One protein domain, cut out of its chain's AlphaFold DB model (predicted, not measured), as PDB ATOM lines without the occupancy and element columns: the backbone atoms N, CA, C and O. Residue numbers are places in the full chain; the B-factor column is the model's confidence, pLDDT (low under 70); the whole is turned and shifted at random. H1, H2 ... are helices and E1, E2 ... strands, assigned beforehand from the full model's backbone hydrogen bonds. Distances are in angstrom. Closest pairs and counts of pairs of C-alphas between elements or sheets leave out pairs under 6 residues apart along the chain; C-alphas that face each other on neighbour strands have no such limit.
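Overview. This is residues 338 to 483 of the 846 residues of an uncharacterized protein of Candidatus Woesebacteria bacterium RIFCSPHIGHO2_01_FULL_40_22 (UniProt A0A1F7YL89). Two strongly twisted sheets stand face to face as a sandwich, with E1, E2 and E6 in one sheet and E3, E7, E9 and the short E8 in the other, while the hairpin E4 and E5 carries this second sheet on past E3. The tiny helix H1 is at the outside, in the stretch between E3 and E4, and a long stretch without named elements, residues 451 to 476, loops out between E8 and E9. The printed part has 146 residues, with one named helix and nine named strands in the order E1 E2 E3 H1 E4 E5 E6 E7 E8 E9; the three-strand sheet runs E1 E2 E6, antiparallel throughout, and the other sheet is branched, with antiparallel neighbours. The class is mostly strand, though under half of the printed residues are in named elements. The whole is compact, with a radius of gyration of the C-alphas of 14.4 A and spans of 42 by 30 by 24 A.

Along the chain. Find C-alpha 338 at (210.320, 239.080, 210.342); from there E1 runs over residues 338 to 343, 17.3 A from first to last C-alpha. E2, residues 352 to 361, is the longest strand by residues and measures 29.2 A. Next come E3, residues 370 to 377, 22.5 A, and H1, residues 386 to 389, 4.9 A. Look for C-alpha 398 at (207.580, 240.417, 229.997), where E4 begins; it ends at residue 402, and E5 takes residues 405 to 409, each 13.0 A long. E6, residues 423 to 431, spans 24.6 A, and E7, residues 435 to 442, spans 24.0 A. E8 holds residues 448 to 450, 6.8 A, and E9 holds residues 477 to 482, 16.7 A, ending at C-alpha 482 at (202.489, 221.044, 224.114).

Arrangement. Begin with E7 in the branched sheet: E3 lies on one side of it, E8 and E9 on the other side. Its pairing is staggered: residues 435 to 439 pair with E9, 436 to 441 with E3, and 441 to 442 with E8. Look for N 374 and O 439 at 2.9 A between E3 and E7, N 436 and O 480 at 2.8 A between E7 and E9, and N 442 and O 449 at 2.9 A in the hairpin E7 and E8. On the other side of E3, E5 has N 375 and O 408 at 3.0 A, and the hairpin E4 and E5 has N 407 and O 400 at 2.8 A. In the other sheet, the hairpin E1 and E2 has N 339 and O 359 at 2.8 A, and E2 and E6 have N 356 and O 427 at 2.9 A. Across the sandwich, two sheets face to face, the facing parts are 9.2 A centre to centre, the best planes 33 degrees apart and the strands of the one at 25 degrees to those of the other. There the closest C-alphas of E1 and E9 are those of Val 340 and His 477, 5.7 A, and those of E2 and E3 are Gly 360 and Val 371, 6.4 A. E4 and E6 are apart. H1 only grazes both sheets; it is too short for an O i to N i+4 pair, and its one O i to N i+3 pair is not within range.

Size, cuts and confidence. The two C-alphas farthest apart are those of Asn 348 and Thr 365, at 42.9 A. The printed part has no cut. The links E5 to E6, 13 residues, and E8 to E9, 26 residues, are long. Mean pLDDT of the printed part is 77.0; 37 residues are under 70, among them residues 364 to 369 and 453 to 469.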
ATOM      1  N   CYS A 338     210.091 240.053 209.296       88.25
ATOM      2  CA  CYS A 338     210.320 239.080 210.342       88.25
ATOM      3  C   CYS A 338     209.724 237.726 209.961       88.25
ATOM      4  O   CYS A 338     208.657 237.655 209.350       88.25
ATOM      5  N   THR A 339     210.443 236.668 210.323       90.44
ATOM      6  CA  THR A 339     210.045 235.275 210.196       90.44
ATOM      7  C   THR A 339     210.333 234.524 211.494       90.44
ATOM      8  O   THR A 339     211.352 234.742 212.160       90.44
ATOM      9  N   VAL A 340     209.441 233.608 211.859       92.56
ATOM     10  CA  VAL A 340     209.595 232.723 213.014       92.56
ATOM     11  C   VAL A 340     209.305 231.281 212.612       92.56
ATOM     12  O   VAL A 340     208.419 230.990 211.816       92.56
ATOM     13  N   SER A 341     210.077 230.348 213.159       92.06
ATOM     14  CA  SER A 341     209.896 228.913 212.941       92.06
ATOM     15  C   SER A 341     210.176 228.141 214.225       92.06
ATOM     16  O   SER A 341     210.991 228.569 215.043       92.06
ATOM     17  N   VAL A 342     209.506 227.003 214.408       92.31
ATOM     18  CA  VAL A 342     209.678 226.117 215.569       92.31
ATOM     19  C   VAL A 342     210.063 224.707 215.146       92.31
ATOM     20  O   VAL A 342     209.614 224.202 214.117       92.31
ATOM     21  N   SER A 343     210.897 224.056 215.954       89.69
ATOM     22  CA  SER A 343     211.268 222.655 215.774       89.69
ATOM     23  C   SER A 343     211.529 221.983 217.132       89.69
ATOM     24  O   SER A 343     212.473 222.376 217.828       89.69
ATOM     25  N   PRO A 344     210.732 220.973 217.533       88.62
ATOM     26  CA  PRO A 344     209.531 220.475 216.855       88.62
ATOM     27  C   PRO A 344     208.344 221.455 216.956       88.62
ATOM     28  O   PRO A 344     208.287 222.287 217.860       88.62
ATOM     29  N   ALA A 345     207.366 221.328 216.053       81.50
ATOM     30  CA  ALA A 345     206.089 222.057 216.133       81.50
ATOM     31  C   ALA A 345     205.122 221.479 217.193       81.50
ATOM     32  O   ALA A 345     204.136 222.114 217.559       81.50
ATOM     33  N   THR A 346     205.422 220.289 217.714       76.56
ATOM     34  CA  THR A 346     204.658 219.606 218.764       76.56
ATOM     35  C   THR A 346     205.617 218.925 219.736       76.56
ATOM     36  O   THR A 346     206.504 218.198 219.280       76.56
ATOM     37  N   ASP A 347     205.434 219.092 221.045       71.50
ATOM     38  CA  ASP A 347     206.127 218.283 222.060       71.50
ATOM     39  C   ASP A 347     205.130 217.621 223.022       71.50
ATOM     40  O   ASP A 347     204.073 218.163 223.331       71.50
ATOM     41  N   ASN A 348     205.490 216.428 223.489       65.62
ATOM     42  CA  ASN A 348     204.710 215.566 224.373       65.62
ATOM     43  C   ASN A 348     205.251 215.547 225.817       65.62
ATOM     44  O   ASN A 348     204.759 214.788 226.658       65.62
ATOM     45  N   SER A 349     206.305 216.322 226.101       60.25
ATOM     46  CA  SER A 349     206.885 216.478 227.437       60.25
ATOM     47  C   SER A 349     206.258 217.653 228.205       60.25
ATOM     48  O   SER A 349     205.641 218.536 227.615       60.25
ATOM     49  N   VAL A 350     206.373 217.666 229.542       60.59
ATOM     50  CA  VAL A 350     205.909 218.788 230.381       60.59
ATOM     51  C   VAL A 350     206.992 219.170 231.401       60.59
ATOM     52  O   VAL A 350     207.307 218.349 232.269       60.59
ATOM     53  N   PRO A 351     207.537 220.403 231.355       67.25
ATOM     54  CA  PRO A 351     207.263 221.444 230.356       67.25
ATOM     55  C   PRO A 351     207.769 221.036 228.965       67.25
ATOM     56  O   PRO A 351     208.865 220.490 228.851       67.25
ATOM     57  N   GLY A 352     206.972 221.310 227.933       74.31
ATOM     58  CA  GLY A 352     207.288 220.974 226.550       74.31
ATOM     59  C   GLY A 352     208.318 221.931 225.974       74.31
ATOM     60  O   GLY A 352     208.255 223.130 226.240       74.31
ATOM     61  N   SER A 353     209.264 221.411 225.203       83.75
ATOM     62  CA  SER A 353     210.435 222.125 224.704       83.75
ATOM     63  C   SER A 353     210.408 222.246 223.184       83.75
ATOM     64  O   SER A 353     210.261 221.251 222.473       83.75
ATOM     65  N   THR A 354     210.614 223.456 222.665       88.25
ATOM     66  CA  THR A 354     210.846 223.672 221.232       88.25
ATOM     67  C   THR A 354     212.002 224.618 220.977       88.25
ATOM     68  O   THR A 354     212.286 225.528 221.754       88.25
ATOM     69  N   THR A 355     212.692 224.404 219.866       89.56
ATOM     70  CA  THR A 355     213.720 225.309 219.372       89.56
ATOM     71  C   THR A 355     213.070 226.316 218.435       89.56
ATOM     72  O   THR A 355     212.708 225.976 217.310       89.56
ATOM     73  N   VAL A 356     212.935 227.559 218.897       91.06
ATOM     74  CA  VAL A 356     212.418 228.669 218.093       91.06
ATOM     75  C   VAL A 356     213.579 229.321 217.347       91.06
ATOM     76  O   VAL A 356     214.591 229.660 217.961       91.06
ATOM     77  N   THR A 357     213.445 229.519 216.039       91.31
ATOM     78  CA  THR A 357     214.366 230.333 215.237       91.31
ATOM     79  C   THR A 357     213.633 231.564 214.728       91.31
ATOM     80  O   THR A 357     212.698 231.459 213.936       91.31
ATOM     81  N   LEU A 358     214.079 232.719 215.210       92.12
ATOM     82  CA  LEU A 358     213.654 234.053 214.808       92.12
ATOM     83  C   LEU A 358     214.632 234.586 213.760       92.12
ATOM     84  O   LEU A 358     215.845 234.410 213.899       92.12
ATOM     85  N   SER A 359     214.151 235.260 212.724       90.12
ATOM     86  CA  SER A 359     214.989 236.047 211.812       90.12
ATOM     87  C   SER A 359     214.236 237.276 211.320       90.12
ATOM     88  O   SER A 359     213.015 237.263 211.247       90.12
ATOM     89  N   GLY A 360     214.941 238.350 210.989       88.38
ATOM     90  CA  GLY A 360     214.293 239.568 210.513       88.38
ATOM     91  C   GLY A 360     215.270 240.654 210.098       88.38
ATOM     92  O   GLY A 360     216.459 240.593 210.411       88.38
ATOM     93  N   THR A 361     214.757 241.650 209.385       83.75
ATOM     94  CA  THR A 361     215.516 242.820 208.939       83.75
ATOM     95  C   THR A 361     214.736 244.076 209.282       83.75
ATOM     96  O   THR A 361     213.633 244.273 208.773       83.75
ATOM     97  N   ASN A 362     215.331 244.913 210.127       79.69
ATOM     98  CA  ASN A 362     214.889 246.265 210.413       79.69
ATOM     99  C   ASN A 362     215.652 247.249 209.516       79.69
ATOM    100  O   ASN A 362     216.886 247.216 209.435       79.69
ATOM    101  N   TYR A 363     214.910 248.129 208.856       74.44
ATOM    102  CA  TYR A 363     215.447 249.157 207.974       74.44
ATOM    103  C   TYR A 363     215.616 250.527 208.648       74.44
ATOM    104  O   TYR A 363     216.129 251.441 208.001       74.44
ATOM    105  N   ASP A 364     215.278 250.679 209.934       68.94
ATOM    106  CA  ASP A 364     215.619 251.882 210.699       68.94
ATOM    107  C   ASP A 364     217.145 252.042 210.859       68.94
ATOM    108  O   ASP A 364     217.910 251.087 211.025       68.94
ATOM    109  N   THR A 365     217.584 253.293 210.811       60.41
ATOM    110  CA  THR A 365     218.945 253.750 211.101       60.41
ATOM    111  C   THR A 365     219.297 253.722 212.596       60.41
ATOM    112  O   THR A 365     220.479 253.763 212.940       60.41
ATOM    113  N   ASN A 366     218.306 253.633 213.488       62.41
ATOM    114  CA  ASN A 366     218.497 253.577 214.935       62.41
ATOM    115  C   ASN A 366     219.068 252.209 215.392       62.41
ATOM    116  O   ASN A 366     218.422 251.176 215.218       62.41
ATOM    117  N   PRO A 367     220.256 252.153 216.028       56.81
ATOM    118  CA  PRO A 367     220.877 250.890 216.445       56.81
ATOM    119  C   PRO A 367     220.247 250.233 217.690       56.81
ATOM    120  O   PRO A 367     220.723 249.180 218.113       56.81
ATOM    121  N   ALA A 368     219.229 250.840 218.310       58.47
ATOM    122  CA  ALA A 368     218.590 250.329 219.529       58.47
ATOM    123  C   ALA A 368     217.505 249.260 219.283       58.47
ATOM    124  O   ALA A 368     217.061 248.594 220.224       58.47
ATOM    125  N   ASP A 369     217.072 249.095 218.036       68.38
ATOM    126  CA  ASP A 369     215.851 248.366 217.721       68.38
ATOM    127  C   ASP A 369     216.068 246.854 217.596       68.38
ATOM    128  O   ASP A 369     217.079 246.351 217.097       68.38
ATOM    129  N   THR A 370     215.085 246.100 218.082       77.00
ATOM    130  CA  THR A 370     215.145 244.640 218.173       77.00
ATOM    131  C   THR A 370     213.917 244.009 217.547       77.00
ATOM    132  O   THR A 370     212.785 244.382 217.856       77.00
ATOM    133  N   VAL A 371     214.168 243.011 216.697       87.12
ATOM    134  CA  VAL A 371     213.161 242.053 216.252       87.12
ATOM    135  C   VAL A 371     212.834 241.190 217.465       87.12
ATOM    136  O   VAL A 371     213.717 240.508 218.002       87.12
ATOM    137  N   ASN A 372     211.599 241.253 217.954       87.81
ATOM    138  CA  ASN A 372     211.209 240.552 219.174       87.81
ATOM    139  C   ASN A 372     210.545 239.224 218.850       87.81
ATOM    140  O   ASN A 372     209.760 239.133 217.913       87.81
ATOM    141  N   LEU A 373     210.807 238.219 219.687       90.06
ATOM    142  CA  LEU A 373     209.966 237.035 219.763       90.06
ATOM    143  C   LEU A 373     208.920 237.235 220.859       90.06
ATOM    144  O   LEU A 373     209.265 237.556 222.003       90.06
ATOM    145  N   ASN A 374     207.669 236.964 220.520       89.69
ATOM    146  CA  ASN A 374     206.555 236.902 221.448       89.69
ATOM    147  C   ASN A 374     205.863 235.537 221.348       89.69
ATOM    148  O   ASN A 374     205.960 234.836 220.338       89.69
ATOM    149  N   VAL A 375     205.133 235.168 222.394       91.12
ATOM    150  CA  VAL A 375     204.242 234.006 222.382       91.12
ATOM    151  C   VAL A 375     202.893 234.357 223.008       91.12
ATOM    152  O   VAL A 375     202.826 235.090 223.997       91.12
ATOM    153  N   ILE A 376     201.821 233.832 222.418       87.69
ATOM    154  CA  ILE A 376     200.455 233.833 222.961       87.69
ATOM    155  C   ILE A 376     199.987 232.403 223.193       87.69
ATOM    156  O   ILE A 376     200.459 231.470 222.544       87.69
ATOM    157  N   ARG A 377     199.019 232.243 224.094       85.81
ATOM    158  CA  ARG A 377     198.251 231.004 224.240       85.81
ATOM    159  C   ARG A 377     196.958 231.122 223.442       85.81
ATOM    160  O   ARG A 377     196.268 232.136 223.552       85.81
ATOM    161  N   ASN A 378     196.617 230.101 222.663       82.44
ATOM    162  CA  ASN A 378     195.535 230.183 221.673       82.44
ATOM    163  C   ASN A 378     194.123 230.216 222.302       82.44
ATOM    164  O   ASN A 378     193.164 230.569 221.628       82.44
ATOM    165  N   ASP A 379     193.987 229.907 223.600       77.25
ATOM    166  CA  ASP A 379     192.746 230.092 224.373       77.25
ATOM    167  C   ASP A 379     192.648 231.469 225.070       77.25
ATOM    168  O   ASP A 379     191.762 231.679 225.901       77.25
ATOM    169  N   PHE A 380     193.585 232.379 224.771       79.44
ATOM    170  CA  PHE A 380     193.723 233.745 225.299       79.44
ATOM    171  C   PHE A 380     193.852 233.880 226.824       79.44
ATOM    172  O   PHE A 380     193.856 234.996 227.346       79.44
ATOM    173  N   LYS A 381     194.004 232.779 227.568       79.50
ATOM    174  CA  LYS A 381     194.195 232.818 229.023       79.50
ATOM    175  C   LYS A 381     195.669 232.994 229.393       79.50
ATOM    176  O   LYS A 381     196.572 232.540 228.693       79.50
ATOM    177  N   GLN A 382     195.892 233.563 230.575       81.25
ATOM    178  CA  GLN A 382     197.219 233.728 231.165       81.25
ATOM    179  C   GLN A 382     197.981 232.394 231.277       81.25
ATOM    180  O   GLN A 382     197.419 231.371 231.692       81.25
ATOM    181  N   VAL A 383     199.277 232.394 230.953       78.81
ATOM    182  CA  VAL A 383     200.173 231.253 231.203       78.81
ATOM    183  C   VAL A 383     200.429 231.138 232.716       78.81
ATOM    184  O   VAL A 383     200.890 232.107 233.326       78.81
ATOM    185  N   PRO A 384     200.147 229.985 233.359       74.31
ATOM    186  CA  PRO A 384     200.364 229.824 234.795       74.31
ATOM    187  C   PRO A 384     201.846 229.964 235.139       74.31
ATOM    188  O   PRO A 384     202.685 229.354 234.481       74.31
ATOM    189  N   ASN A 385     202.166 230.737 236.182       77.00
ATOM    190  CA  ASN A 385     203.541 230.972 236.644       77.00
ATOM    191  C   ASN A 385     204.497 231.365 235.497       77.00
ATOM    192  O   ASN A 385     205.591 230.808 235.373       77.00
ATOM    193  N   TRP A 386     204.072 232.271 234.612       76.69
ATOM    194  CA  TRP A 386     204.785 232.589 233.372       76.69
ATOM    195  C   TRP A 386     206.249 233.018 233.579       76.69
ATOM    196  O   TRP A 386     207.091 232.682 232.752       76.69
ATOM    197  N   GLN A 387     206.587 233.665 234.705       75.44
ATOM    198  CA  GLN A 387     207.964 234.071 235.041       75.44
ATOM    199  C   GLN A 387     208.936 232.890 235.171       75.44
ATOM    200  O   GLN A 387     210.141 233.059 234.993       75.44
ATOM    201  N   THR A 388     208.434 231.714 235.559       72.75
ATOM    202  CA  THR A 388     209.237 230.502 235.776       72.75
ATOM    203  C   THR A 388     208.976 229.426 234.731       72.75
ATOM    204  O   THR A 388     209.830 228.563 234.541       72.75
ATOM    205  N   SER A 389     207.823 229.486 234.061       69.38
ATOM    206  CA  SER A 389     207.346 228.462 233.128       69.38
ATOM    207  C   SER A 389     207.692 228.739 231.664       69.38
ATOM    208  O   SER A 389     207.520 227.837 230.853       69.38
ATOM    209  N   ILE A 390     208.167 229.947 231.329       81.75
ATOM    210  CA  ILE A 390     208.615 230.339 229.982       81.75
ATOM    211  C   ILE A 390     210.134 230.581 230.003       81.75
ATOM    212  O   ILE A 390     210.599 231.717 230.092       81.75
ATOM    213  N   THR A 391     210.931 229.511 229.940       74.88
ATOM    214  CA  THR A 391     212.404 229.624 229.869       74.88
ATOM    215  C   THR A 391     212.861 229.873 228.429       74.88
ATOM    216  O   THR A 391     212.253 229.269 227.552       74.88
ATOM    217  N   PRO A 392     213.932 230.654 228.163       58.44
ATOM    218  CA  PRO A 392     214.957 231.095 229.113       58.44
ATOM    219  C   PRO A 392     214.555 232.359 229.882       58.44
ATOM    220  O   PRO A 392     214.343 233.414 229.293       58.44
ATOM    221  N   ASN A 393     214.556 232.279 231.218       59.75
ATOM    222  CA  ASN A 393     214.104 233.354 232.117       59.75
ATOM    223  C   ASN A 393     215.099 234.542 232.218       59.75
ATOM    224  O   ASN A 393     215.081 235.281 233.205       59.75
ATOM    225  N   SER A 394     216.035 234.692 231.274       55.91
ATOM    226  CA  SER A 394     217.117 235.685 231.329       55.91
ATOM    227  C   SER A 394     217.471 236.218 229.927       55.91
ATOM    228  O   SER A 394     218.002 235.455 229.119       55.91
ATOM    229  N   PRO A 395     217.209 237.509 229.621       62.97
ATOM    230  CA  PRO A 395     216.487 238.484 230.446       62.97
ATOM    231  C   PRO A 395     215.047 238.046 230.747       62.97
ATOM    232  O   PRO A 395     214.498 237.196 230.049       62.97
ATOM    233  N   ALA A 396     214.446 238.616 231.792       75.19
ATOM    234  CA  ALA A 396     213.106 238.232 232.224       75.19
ATOM    235  C   ALA A 396     212.072 238.402 231.097       75.19
ATOM    236  O   ALA A 396     212.009 239.448 230.446       75.19
ATOM    237  N   VAL A 397     211.241 237.374 230.903       83.50
ATOM    238  CA  VAL A 397     210.029 237.450 230.077       83.50
ATOM    239  C   VAL A 397     209.172 238.623 230.560       83.50
ATOM    240  O   VAL A 397     209.167 238.940 231.750       83.50
ATOM    241  N   THR A 398     208.475 239.299 229.649       83.69
ATOM    242  CA  THR A 398     207.580 240.417 229.997       83.69
ATOM    243  C   THR A 398     206.170 240.111 229.514       83.69
ATOM    244  O   THR A 398     205.968 239.850 228.332       83.69
ATOM    245  N   GLU A 399     205.205 240.137 230.432       88.25
ATOM    246  CA  GLU A 399     203.780 239.983 230.129       88.25
ATOM    247  C   GLU A 399     203.158 241.330 229.737       88.25
ATOM    248  O   GLU A 399     203.432 242.360 230.356       88.25
ATOM    249  N   THR A 400     202.303 241.334 228.719       84.62
ATOM    250  CA  THR A 400     201.478 242.481 228.316       84.62
ATOM    251  C   THR A 400     200.053 242.007 228.058       84.62
ATOM    252  O   THR A 400     199.845 241.034 227.340       84.62
ATOM    253  N   LEU A 401     199.064 242.693 228.632       81.69
ATOM    254  CA  LEU A 401     197.644 242.435 228.390       81.69
ATOM    255  C   LEU A 401     197.098 243.514 227.451       81.69
ATOM    256  O   LEU A 401     197.061 244.685 227.825       81.69
ATOM    257  N   SER A 402     196.650 243.124 226.258       74.31
ATOM    258  CA  SER A 402     196.005 244.029 225.297       74.31
ATOM    259  C   SER A 402     194.724 243.399 224.761       74.31
ATOM    260  O   SER A 402     194.724 242.234 224.368       74.31
ATOM    261  N   ASN A 403     193.617 244.150 224.800       71.81
ATOM    262  CA  ASN A 403     192.292 243.730 224.324       71.81
ATOM    263  C   ASN A 403     191.841 242.331 224.809       71.81
ATOM    264  O   ASN A 403     191.163 241.598 224.096       71.81
ATOM    265  N   GLY A 404     192.210 241.962 226.043       73.31
ATOM    266  CA  GLY A 404     191.857 240.679 226.665       73.31
ATOM    267  C   GLY A 404     192.803 239.509 226.362       73.31
ATOM    268  O   GLY A 404     192.586 238.430 226.901       73.31
ATOM    269  N   VAL A 405     193.854 239.715 225.560       79.00
ATOM    270  CA  VAL A 405     194.858 238.696 225.210       79.00
ATOM    271  C   VAL A 405     196.171 238.949 225.956       79.00
ATOM    272  O   VAL A 405     196.659 240.080 226.005       79.00
ATOM    273  N   TYR A 406     196.743 237.886 226.526       83.56
ATOM    274  CA  TYR A 406     198.042 237.904 227.205       83.56
ATOM    275  C   TYR A 406     199.181 237.567 226.239       83.56
ATOM    276  O   TYR A 406     199.241 236.461 225.702       83.56
ATOM    277  N   TYR A 407     200.106 238.509 226.079       86.44
ATOM    278  CA  TYR A 407     201.307 238.407 225.254       86.44
ATOM    279  C   TYR A 407     202.551 238.266 226.132       86.44
ATOM    280  O   TYR A 407     202.698 238.997 227.114       86.44
ATOM    281  N   TYR A 408     203.469 237.376 225.756       90.00
ATOM    282  CA  TYR A 408     204.727 237.152 226.470       90.00
ATOM    283  C   TYR A 408     205.920 237.441 225.566       90.00
ATOM    284  O   TYR A 408     206.272 236.623 224.715       90.00
ATOM    285  N   LYS A 409     206.571 238.589 225.775       89.12
ATOM    286  CA  LYS A 409     207.834 238.932 225.110       89.12
ATOM    287  C   LYS A 409     208.961 238.095 225.701       89.12
ATOM    288  O   LYS A 409     209.115 238.068 226.923       89.12
ATOM    289  N   ILE A 410     209.775 237.469 224.849       87.94
ATOM    290  CA  ILE A 410     210.932 236.639 225.225       87.94
ATOM    291  C   ILE A 410     212.218 237.379 224.805       87.94
ATOM    292  O   ILE A 410     212.740 237.141 223.712       87.94
ATOM    293  N   PRO A 411     212.786 238.281 225.639       78.38
ATOM    294  CA  PRO A 411     213.926 239.108 225.224       78.38
ATOM    295  C   PRO A 411     215.177 238.267 224.952       78.38
ATOM    296  O   PRO A 411     216.002 238.612 224.108       78.38
ATOM    297  N   ALA A 412     215.289 237.121 225.631       72.19
ATOM    298  CA  ALA A 412     216.351 236.144 225.431       72.19
ATOM    299  C   ALA A 412     216.421 235.618 223.987       72.19
ATOM    300  O   ALA A 412     217.512 235.269 223.547       72.19
ATOM    301  N   ALA A 413     215.306 235.622 223.247       75.56
ATOM    302  CA  ALA A 413     215.191 235.108 221.881       75.56
ATOM    303  C   ALA A 413     215.152 236.199 220.790       75.56
ATOM    304  O   ALA A 413     215.318 235.878 219.617       75.56
ATOM    305  N   GLY A 414     214.996 237.479 221.151       81.94
ATOM    306  CA  GLY A 414     215.039 238.597 220.196       81.94
ATOM    307  C   GLY A 414     216.428 238.815 219.583       81.94
ATOM    308  O   GLY A 414     217.445 238.525 220.232       81.94
ATOM    309  N   CYS A 415     216.485 239.337 218.354       84.88
ATOM    310  CA  CYS A 415     217.730 239.693 217.662       84.88
ATOM    311  C   CYS A 415     217.776 241.179 217.273       84.88
ATOM    312  O   CYS A 415     216.756 241.798 216.979       84.88
ATOM    313  N   THR A 416     218.971 241.770 217.317       83.88
ATOM    314  CA  THR A 416     219.198 243.175 216.951       83.88
ATOM    315  C   THR A 416     219.488 243.268 215.461       83.88
ATOM    316  O   THR A 416     220.394 242.596 214.970       83.88
ATOM    317  N   SER A 417     218.736 244.111 214.761       80.62
ATOM    318  CA  SER A 417     218.912 244.426 213.345       80.62
ATOM    319  C   SER A 417     218.870 245.941 213.195       80.62
ATOM    320  O   SER A 417     218.038 246.597 213.820       80.62
ATOM    321  N   SER A 418     219.772 246.492 212.390       74.00
ATOM    322  CA  SER A 418     219.813 247.922 212.096       74.00
ATOM    323  C   SER A 418     220.306 248.177 210.676       74.00
ATOM    324  O   SER A 418     221.084 247.398 210.109       74.00
ATOM    325  N   ASN A 419     219.838 249.283 210.099       74.00
ATOM    326  CA  ASN A 419     220.239 249.808 208.797       74.00
ATOM    327  C   ASN A 419     220.153 248.772 207.653       74.00
ATOM    328  O   ASN A 419     221.025 248.716 206.786       74.00
ATOM    329  N   GLY A 420     219.133 247.907 207.674       72.56
ATOM    330  CA  GLY A 420     218.923 246.854 206.673       72.56
ATOM    331  C   GLY A 420     219.784 245.597 206.847       72.56
ATOM    332  O   GLY A 420     219.818 244.752 205.954       72.56
ATOM    333  N   THR A 421     220.482 245.440 207.977       81.06
ATOM    334  CA  THR A 421     221.294 244.245 208.266       81.06
ATOM    335  C   THR A 421     220.426 243.139 208.858       81.06
ATOM    336  O   THR A 421     219.991 243.255 210.003       81.06
ATOM    337  N   ALA A 422     220.195 242.050 208.123       84.44
ATOM    338  CA  ALA A 422     219.416 240.914 208.621       84.44
ATOM    339  C   ALA A 422     220.019 240.308 209.906       84.44
ATOM    340  O   ALA A 422     221.228 240.078 209.989       84.44
ATOM    341  N   CYS A 423     219.170 240.003 210.888       87.19
ATOM    342  CA  CYS A 423     219.524 239.264 212.096       87.19
ATOM    343  C   CYS A 423     218.826 237.902 212.140       87.19
ATOM    344  O   CYS A 423     217.751 237.709 211.573       87.19
ATOM    345  N   SER A 424     219.452 236.944 212.821       90.56
ATOM    346  CA  SER A 424     218.904 235.608 213.048       90.56
ATOM    347  C   SER A 424     219.335 235.103 214.416       90.56
ATOM    348  O   SER A 424     220.456 235.376 214.858       90.56
ATOM    349  N   LYS A 425     218.444 234.397 215.112       89.69
ATOM    350  CA  LYS A 425     218.716 233.839 216.434       89.69
ATOM    351  C   LYS A 425     217.842 232.630 216.720       89.69
ATOM    352  O   LYS A 425     216.630 232.652 216.526       89.69
ATOM    353  N   THR A 426     218.474 231.598 217.260       89.75
ATOM    354  CA  THR A 426     217.815 230.371 217.697       89.75
ATOM    355  C   THR A 426     217.823 230.303 219.221       89.75
ATOM    356  O   THR A 426     218.813 230.657 219.863       89.75
ATOM    357  N   THR A 427     216.716 229.894 219.836       86.94
ATOM    358  CA  THR A 427     216.571 229.785 221.294       86.94
ATOM    359  C   THR A 427     215.584 228.677 221.644       86.94
ATOM    360  O   THR A 427     214.493 228.608 221.087       86.94
ATOM    361  N   THR A 428     215.958 227.809 222.584       87.56
ATOM    362  CA  THR A 428     215.048 226.798 223.130       87.56
ATOM    363  C   THR A 428     214.083 227.453 224.108       87.56
ATOM    364  O   THR A 428     214.524 228.052 225.091       87.56
ATOM    365  N   VAL A 429     212.784 227.326 223.845       86.94
ATOM    366  CA  VAL A 429     211.709 227.790 224.717       86.94
ATOM    367  C   VAL A 429     211.006 226.582 225.329       86.94
ATOM    368  O   VAL A 429     210.658 225.647 224.612       86.94
ATOM    369  N   ASN A 430     210.795 226.606 226.647       86.06
ATOM    370  CA  ASN A 430     209.965 225.610 227.330       86.06
ATOM    371  C   ASN A 430     208.631 226.244 227.736       86.06
ATOM    372  O   ASN A 430     208.630 227.400 228.158       86.06
ATOM    373  N   LEU A 431     207.527 225.501 227.628       83.06
ATOM    374  CA  LEU A 431     206.165 225.962 227.913       83.06
ATOM    375  C   LEU A 431     205.326 224.881 228.636       83.06
ATOM    376  O   LEU A 431     205.570 223.685 228.465       83.06
ATOM    377  N   PRO A 432     204.327 225.262 229.458       78.81
ATOM    378  CA  PRO A 432     203.300 224.342 229.961       78.81
ATOM    379  C   PRO A 432     202.461 223.689 228.850       78.81
ATOM    380  O   PRO A 432     202.539 224.080 227.694       78.81
ATOM    381  N   ALA A 433     201.607 222.725 229.210       71.69
ATOM    382  CA  ALA A 433     200.678 222.092 228.271       71.69
ATOM    383  C   ALA A 433     199.548 223.044 227.827       71.69
ATOM    384  O   ALA A 433     198.673 223.378 228.632       71.69
ATOM    385  N   ALA A 434     199.586 223.467 226.560       70.62
ATOM    386  CA  ALA A 434     198.536 224.167 225.815       70.62
ATOM    387  C   ALA A 434     198.933 224.291 224.326       70.62
ATOM    388  O   ALA A 434     200.056 223.958 223.944       70.62
ATOM    389  N   ASP A 435     198.026 224.837 223.513       82.06
ATOM    390  CA  ASP A 435     198.340 225.342 222.176       82.06
ATOM    391  C   ASP A 435     198.801 226.802 222.248       82.06
ATOM    392  O   ASP A 435     198.164 227.654 222.883       82.06
ATOM    393  N   TYR A 436     199.902 227.091 221.564       86.75
ATOM    394  CA  TYR A 436     200.545 228.394 221.504       86.75
ATOM    395  C   TYR A 436     200.722 228.846 220.061       86.75
ATOM    396  O   TYR A 436     200.797 228.036 219.135       86.75
ATOM    397  N   THR A 437     200.872 230.153 219.888       90.50
ATOM    398  CA  THR A 437     201.412 230.725 218.657       90.50
ATOM    399  C   THR A 437     202.591 231.610 219.011       90.50
ATOM    400  O   THR A 437     202.458 232.564 219.784       90.50
ATOM    401  N   PHE A 438     203.755 231.276 218.461       91.44
ATOM    402  CA  PHE A 438     204.891 232.182 218.432       91.44
ATOM    403  C   PHE A 438     204.694 233.158 217.283       91.44
ATOM    404  O   PHE A 438     204.274 232.763 216.200       91.44
ATOM    405  N   PHE A 439     205.023 234.419 217.512       90.75
ATOM    406  CA  PHE A 439     205.017 235.447 216.481       90.75
ATOM    407  C   PHE A 439     206.107 236.470 216.774       90.75
ATOM    408  O   PHE A 439     206.674 236.494 217.874       90.75
ATOM    409  N   CYS A 440     206.406 237.323 215.805       89.75
ATOM    410  CA  CYS A 440     207.412 238.356 215.983       89.75
ATOM    411  C   CYS A 440     206.962 239.752 215.569       89.75
ATOM    412  O   CYS A 440     205.971 239.923 214.864       89.75
ATOM    413  N   ASP A 441     207.673 240.759 216.074       87.12
ATOM    414  CA  ASP A 441     207.390 242.163 215.794       87.12
ATOM    415  C   ASP A 441     208.656 243.029 215.674       87.12
ATOM    416  O   ASP A 441     209.740 242.669 216.151       87.12
ATOM    417  N   VAL A 442     208.492 244.183 215.021       84.31
ATOM    418  CA  VAL A 442     209.485 245.263 214.908       84.31
ATOM    419  C   VAL A 442     208.807 246.579 215.340       84.31
ATOM    420  O   VAL A 442     208.167 247.233 214.518       84.31
ATOM    421  N   PRO A 443     208.880 246.960 216.635       72.38
ATOM    422  CA  PRO A 443     207.974 247.944 217.246       72.38
ATOM    423  C   PRO A 443     208.406 249.415 217.165       72.38
ATOM    424  O   PRO A 443     207.620 250.282 217.536       72.38
ATOM    425  N   TYR A 444     209.643 249.722 216.767       68.00
ATOM    426  CA  TYR A 444     210.190 251.090 216.862       68.00
ATOM    427  C   TYR A 444     210.600 251.710 215.522       68.00
ATOM    428  O   TYR A 444     210.812 252.917 215.463       68.00
ATOM    429  N   ALA A 445     210.601 250.910 214.456       61.19
ATOM    430  CA  ALA A 445     210.887 251.353 213.103       61.19
ATOM    431  C   ALA A 445     209.688 252.086 212.463       61.19
ATOM    432  O   ALA A 445     208.538 251.810 212.828       61.19
ATOM    433  N   PRO A 446     209.910 252.951 211.452       58.88
ATOM    434  CA  PRO A 446     208.841 253.368 210.547       58.88
ATOM    435  C   PRO A 446     208.223 252.129 209.881       58.88
ATOM    436  O   PRO A 446     208.949 251.211 209.496       58.88
ATOM    437  N   PHE A 447     206.891 252.114 209.750       63.62
ATOM    438  CA  PHE A 447     206.104 250.945 209.323       63.62
ATOM    439  C   PHE A 447     206.354 249.744 210.249       63.62
ATOM    440  O   PHE A 447     206.994 248.746 209.895       63.62
ATOM    441  N   GLN A 448     205.868 249.893 211.486       72.19
ATOM    442  CA  GLN A 448     205.901 248.859 212.516       72.19
ATOM    443  C   GLN A 448     205.249 247.589 211.956       72.19
ATOM    444  O   GLN A 448     204.152 247.651 211.404       72.19
ATOM    445  N   CYS A 449     205.899 246.432 212.079       78.62
ATOM    446  CA  CYS A 449     205.329 245.180 211.578       78.62
ATOM    447  C   CYS A 449     205.098 244.191 212.723       78.62
ATOM    448  O   CYS A 449     205.958 244.038 213.594       78.62
ATOM    449  N   SER A 450     203.932 243.543 212.746       81.19
ATOM    450  CA  SER A 450     203.549 242.547 213.748       81.19
ATOM    451  C   SER A 450     202.975 241.315 213.072       81.19
ATOM    452  O   SER A 450     201.970 241.402 212.372       81.19
ATOM    453  N   GLY A 451     203.558 240.159 213.373       76.12
ATOM    454  CA  GLY A 451     203.019 238.861 212.988       76.12
ATOM    455  C   GLY A 451     201.930 238.322 213.898       76.12
ATOM    456  O   GLY A 451     201.717 237.121 213.952       76.12
ATOM    457  N   ASN A 452     201.261 239.159 214.690       77.19
ATOM    458  CA  ASN A 452     200.179 238.683 215.544       77.19
ATOM    459  C   ASN A 452     198.990 238.193 214.685       77.19
ATOM    460  O   ASN A 452     198.289 239.031 214.111       77.19
ATOM    461  N   PRO A 453     198.667 236.883 214.666       67.62
ATOM    462  CA  PRO A 453     197.621 236.330 213.797       67.62
ATOM    463  C   PRO A 453     196.199 236.764 214.192       67.62
ATOM    464  O   PRO A 453     195.236 236.432 213.512       67.62
ATOM    465  N   ASN A 454     196.039 237.492 215.305       69.38
ATOM    466  CA  ASN A 454     194.751 238.021 215.764       69.38
ATOM    467  C   ASN A 454     194.525 239.502 215.388       69.38
ATOM    468  O   ASN A 454     193.494 240.070 215.764       69.38
ATOM    469  N   CYS A 455     195.463 240.136 214.673       64.62
ATOM    470  CA  CYS A 455     195.327 241.511 214.182       64.62
ATOM    471  C   CYS A 455     194.358 241.634 212.987       64.62
ATOM    472  O   CYS A 455     194.171 240.718 212.188       64.62
ATOM    473  N   THR A 456     193.755 242.816 212.835       53.25
ATOM    474  CA  THR A 456     192.736 243.128 211.816       53.25
ATOM    475  C   THR A 456     193.222 243.206 210.371       53.25
ATOM    476  O   THR A 456     192.372 243.134 209.486       53.25
ATOM    477  N   TYR A 457     194.528 243.337 210.093       53.78
ATOM    478  CA  TYR A 457     195.017 243.414 208.703       53.78
ATOM    479  C   TYR A 457     194.662 242.149 207.897       53.78
ATOM    480  O   TYR A 457     194.364 242.245 206.711       53.78
ATOM    481  N   GLU A 458     194.576 240.991 208.567       48.56
ATOM    482  CA  GLU A 458     194.185 239.704 207.968       48.56
ATOM    483  C   GLU A 458     192.910 239.103 208.596       48.56
ATOM    484  O   GLU A 458     192.712 237.892 208.636       48.56
ATOM    485  N   GLY A 459     191.991 239.958 209.065       50.16
ATOM    486  CA  GLY A 459     190.629 239.544 209.443       50.16
ATOM    487  C   GLY A 459     190.412 239.117 210.902       50.16
ATOM    488  O   GLY A 459     189.359 238.558 211.212       50.16
ATOM    489  N   GLY A 460     191.358 239.392 211.804       50.81
ATOM    490  CA  GLY A 460     191.190 239.189 213.248       50.81
ATOM    491  C   GLY A 460     190.281 240.219 213.941       50.81
ATOM    492  O   GLY A 460     189.860 241.218 213.359       50.81
ATOM    493  N   THR A 461     189.984 239.993 215.225       51.91
ATOM    494  CA  THR A 461     189.149 240.875 216.071       51.91
ATOM    495  C   THR A 461     189.904 242.032 216.730       51.91
ATOM    496  O   THR A 461     189.261 242.886 217.343       51.91
ATOM    497  N   MET A 462     191.238 242.073 216.660       56.97
ATOM    498  CA  MET A 462     192.039 243.100 217.332       56.97
ATOM    499  C   MET A 462     192.453 244.212 216.368       56.97
ATOM    500  O   MET A 462     193.230 243.965 215.449       56.97
ATOM    501  N   ASP A 463     191.975 245.441 216.592       59.72
ATOM    502  CA  ASP A 463     192.394 246.575 215.766       59.72
ATOM    503  C   ASP A 463     193.844 246.979 216.060       59.72
ATOM    504  O   ASP A 463     194.146 247.548 217.111       59.72
ATOM    505  N   CYS A 464     194.731 246.667 215.118       60.41
ATOM    506  CA  CYS A 464     196.148 247.030 215.154       60.41
ATOM    507  C   CYS A 464     196.456 248.246 214.249       60.41
ATOM    508  O   CYS A 464     197.546 248.814 214.316       60.41
ATOM    509  N   SER A 465     195.491 248.696 213.435       56.94
ATOM    510  CA  SER A 465     195.696 249.737 212.414       56.94
ATOM    511  C   SER A 465     195.911 251.137 213.001       56.94
ATOM    512  O   SER A 465     196.695 251.917 212.462       56.94
ATOM    513  N   GLY A 466     195.307 251.435 214.159       56.56
ATOM    514  CA  GLY A 466     195.387 252.739 214.832       56.56
ATOM    515  C   GLY A 466     196.779 253.175 215.324       56.56
ATOM    516  O   GLY A 466     196.895 254.255 215.899       56.56
ATOM    517  N   GLY A 467     197.817 252.354 215.124       57.66
ATOM    518  CA  GLY A 467     199.216 252.661 215.447       57.66
ATOM    519  C   GLY A 467     200.198 252.590 214.269       57.66
ATOM    520  O   GLY A 467     201.381 252.814 214.488       57.66
ATOM    521  N   GLY A 468     199.742 252.289 213.045       61.66
ATOM    522  CA  GLY A 468     200.631 252.104 211.887       61.66
ATOM    523  C   GLY A 468     201.269 250.711 211.782       61.66
ATOM    524  O   GLY A 468     202.352 250.587 211.213       61.66
ATOM    525  N   TRP A 469     200.613 249.678 212.328       69.75
ATOM    526  CA  TRP A 469     201.074 248.289 212.247       69.75
ATOM    527  C   TRP A 469     200.600 247.569 210.975       69.75
ATOM    528  O   TRP A 469     199.415 247.609 210.643       69.75
ATOM    529  N   VAL A 470     201.510 246.831 210.332       71.38
ATOM    530  CA  VAL A 470     201.257 245.941 209.175       71.38
ATOM    531  C   VAL A 470     201.739 244.504 209.452       71.38
ATOM    532  O   VAL A 470     202.464 244.281 210.420       71.38
ATOM    533  N   SER A 471     201.363 243.512 208.632       72.88
ATOM    534  CA  SER A 471     201.995 242.173 208.697       72.88
ATOM    535  C   SER A 471     203.470 242.253 208.273       72.88
ATOM    536  O   SER A 471     203.828 243.047 207.399       72.88
ATOM    537  N   CYS A 472     204.332 241.440 208.890       73.88
ATOM    538  CA  CYS A 472     205.740 241.332 208.505       73.88
ATOM    539  C   CYS A 472     205.949 240.356 207.329       73.88
ATOM    540  O   CYS A 472     206.810 240.608 206.484       73.88
ATOM    541  N   SER A 473     205.242 239.215 207.305       77.38
ATOM    542  CA  SER A 473     205.218 238.214 206.215       77.38
ATOM    543  C   SER A 473     204.254 237.058 206.532       77.38
ATOM    544  O   SER A 473     203.985 236.799 207.692       77.38
ATOM    545  N   GLU A 474     203.877 236.216 205.561       78.31
ATOM    546  CA  GLU A 474     203.140 234.957 205.838       78.31
ATOM    547  C   GLU A 474     203.882 233.965 206.774       78.31
ATOM    548  O   GLU A 474     203.340 232.932 207.154       78.31
ATOM    549  N   SER A 475     205.148 234.229 207.121       85.75
ATOM    550  CA  SER A 475     205.973 233.417 208.030       85.75
ATOM    551  C   SER A 475     206.294 234.130 209.351       85.75
ATOM    552  O   SER A 475     207.208 233.718 210.066       85.75
ATOM    553  N   ASP A 476     205.591 235.217 209.674       86.00
ATOM    554  CA  ASP A 476     205.802 236.027 210.882       86.00
ATOM    555  C   ASP A 476     205.162 235.453 212.161       86.00
ATOM    556  O   ASP A 476     205.422 235.945 213.267       86.00
ATOM    557  N   HIS A 477     204.430 234.344 212.018       89.00
ATOM    558  CA  HIS A 477     203.913 233.505 213.093       89.00
ATOM    559  C   HIS A 477     204.062 232.008 212.798       89.00
ATOM    560  O   HIS A 477     204.185 231.569 211.656       89.00
ATOM    561  N   THR A 478     204.044 231.195 213.855       89.44
ATOM    562  CA  THR A 478     204.083 229.733 213.760       89.44
ATOM    563  C   THR A 478     203.417 229.079 214.985       89.44
ATOM    564  O   THR A 478     203.650 229.518 216.120       89.44
ATOM    565  N   PRO A 479     202.563 228.054 214.802       88.12
ATOM    566  CA  PRO A 479     201.932 227.350 215.911       88.12
ATOM    567  C   PRO A 479     202.926 226.428 216.630       88.12
ATOM    568  O   PRO A 479     203.816 225.847 216.012       88.12
ATOM    569  N   PHE A 480     202.733 226.245 217.934       87.50
ATOM    570  CA  PHE A 480     203.421 225.230 218.728       87.50
ATOM    571  C   PHE A 480     202.472 224.628 219.765       87.50
ATOM    572  O   PHE A 480     201.872 225.363 220.548       87.50
ATOM    573  N   SER A 481     202.372 223.302 219.813       80.62
ATOM    574  CA  SER A 481     201.496 222.603 220.762       80.62
ATOM    575  C   SER A 481     202.289 221.759 221.754       80.62
ATOM    576  O   SER A 481     203.150 220.966 221.370       80.62
ATOM    577  N   VAL A 482     201.966 221.899 223.041       72.38
ATOM    578  CA  VAL A 482     202.489 221.044 224.114       72.38
ATOM    579  C   VAL A 482     201.375 220.133 224.609       72.38
ATOM    580  O   VAL A 482     200.450 220.579 225.294       72.38
ATOM    581  N   TYR A 483     201.484 218.846 224.298       64.44
ATOM    582  CA  TYR A 483     200.524 217.830 224.708       64.44
ATOM    583  C   TYR A 483     200.984 217.104 225.971       64.44
ATOM    584  O   TYR A 483     202.144 216.729 226.133       64.44
TER     585      TYR A 483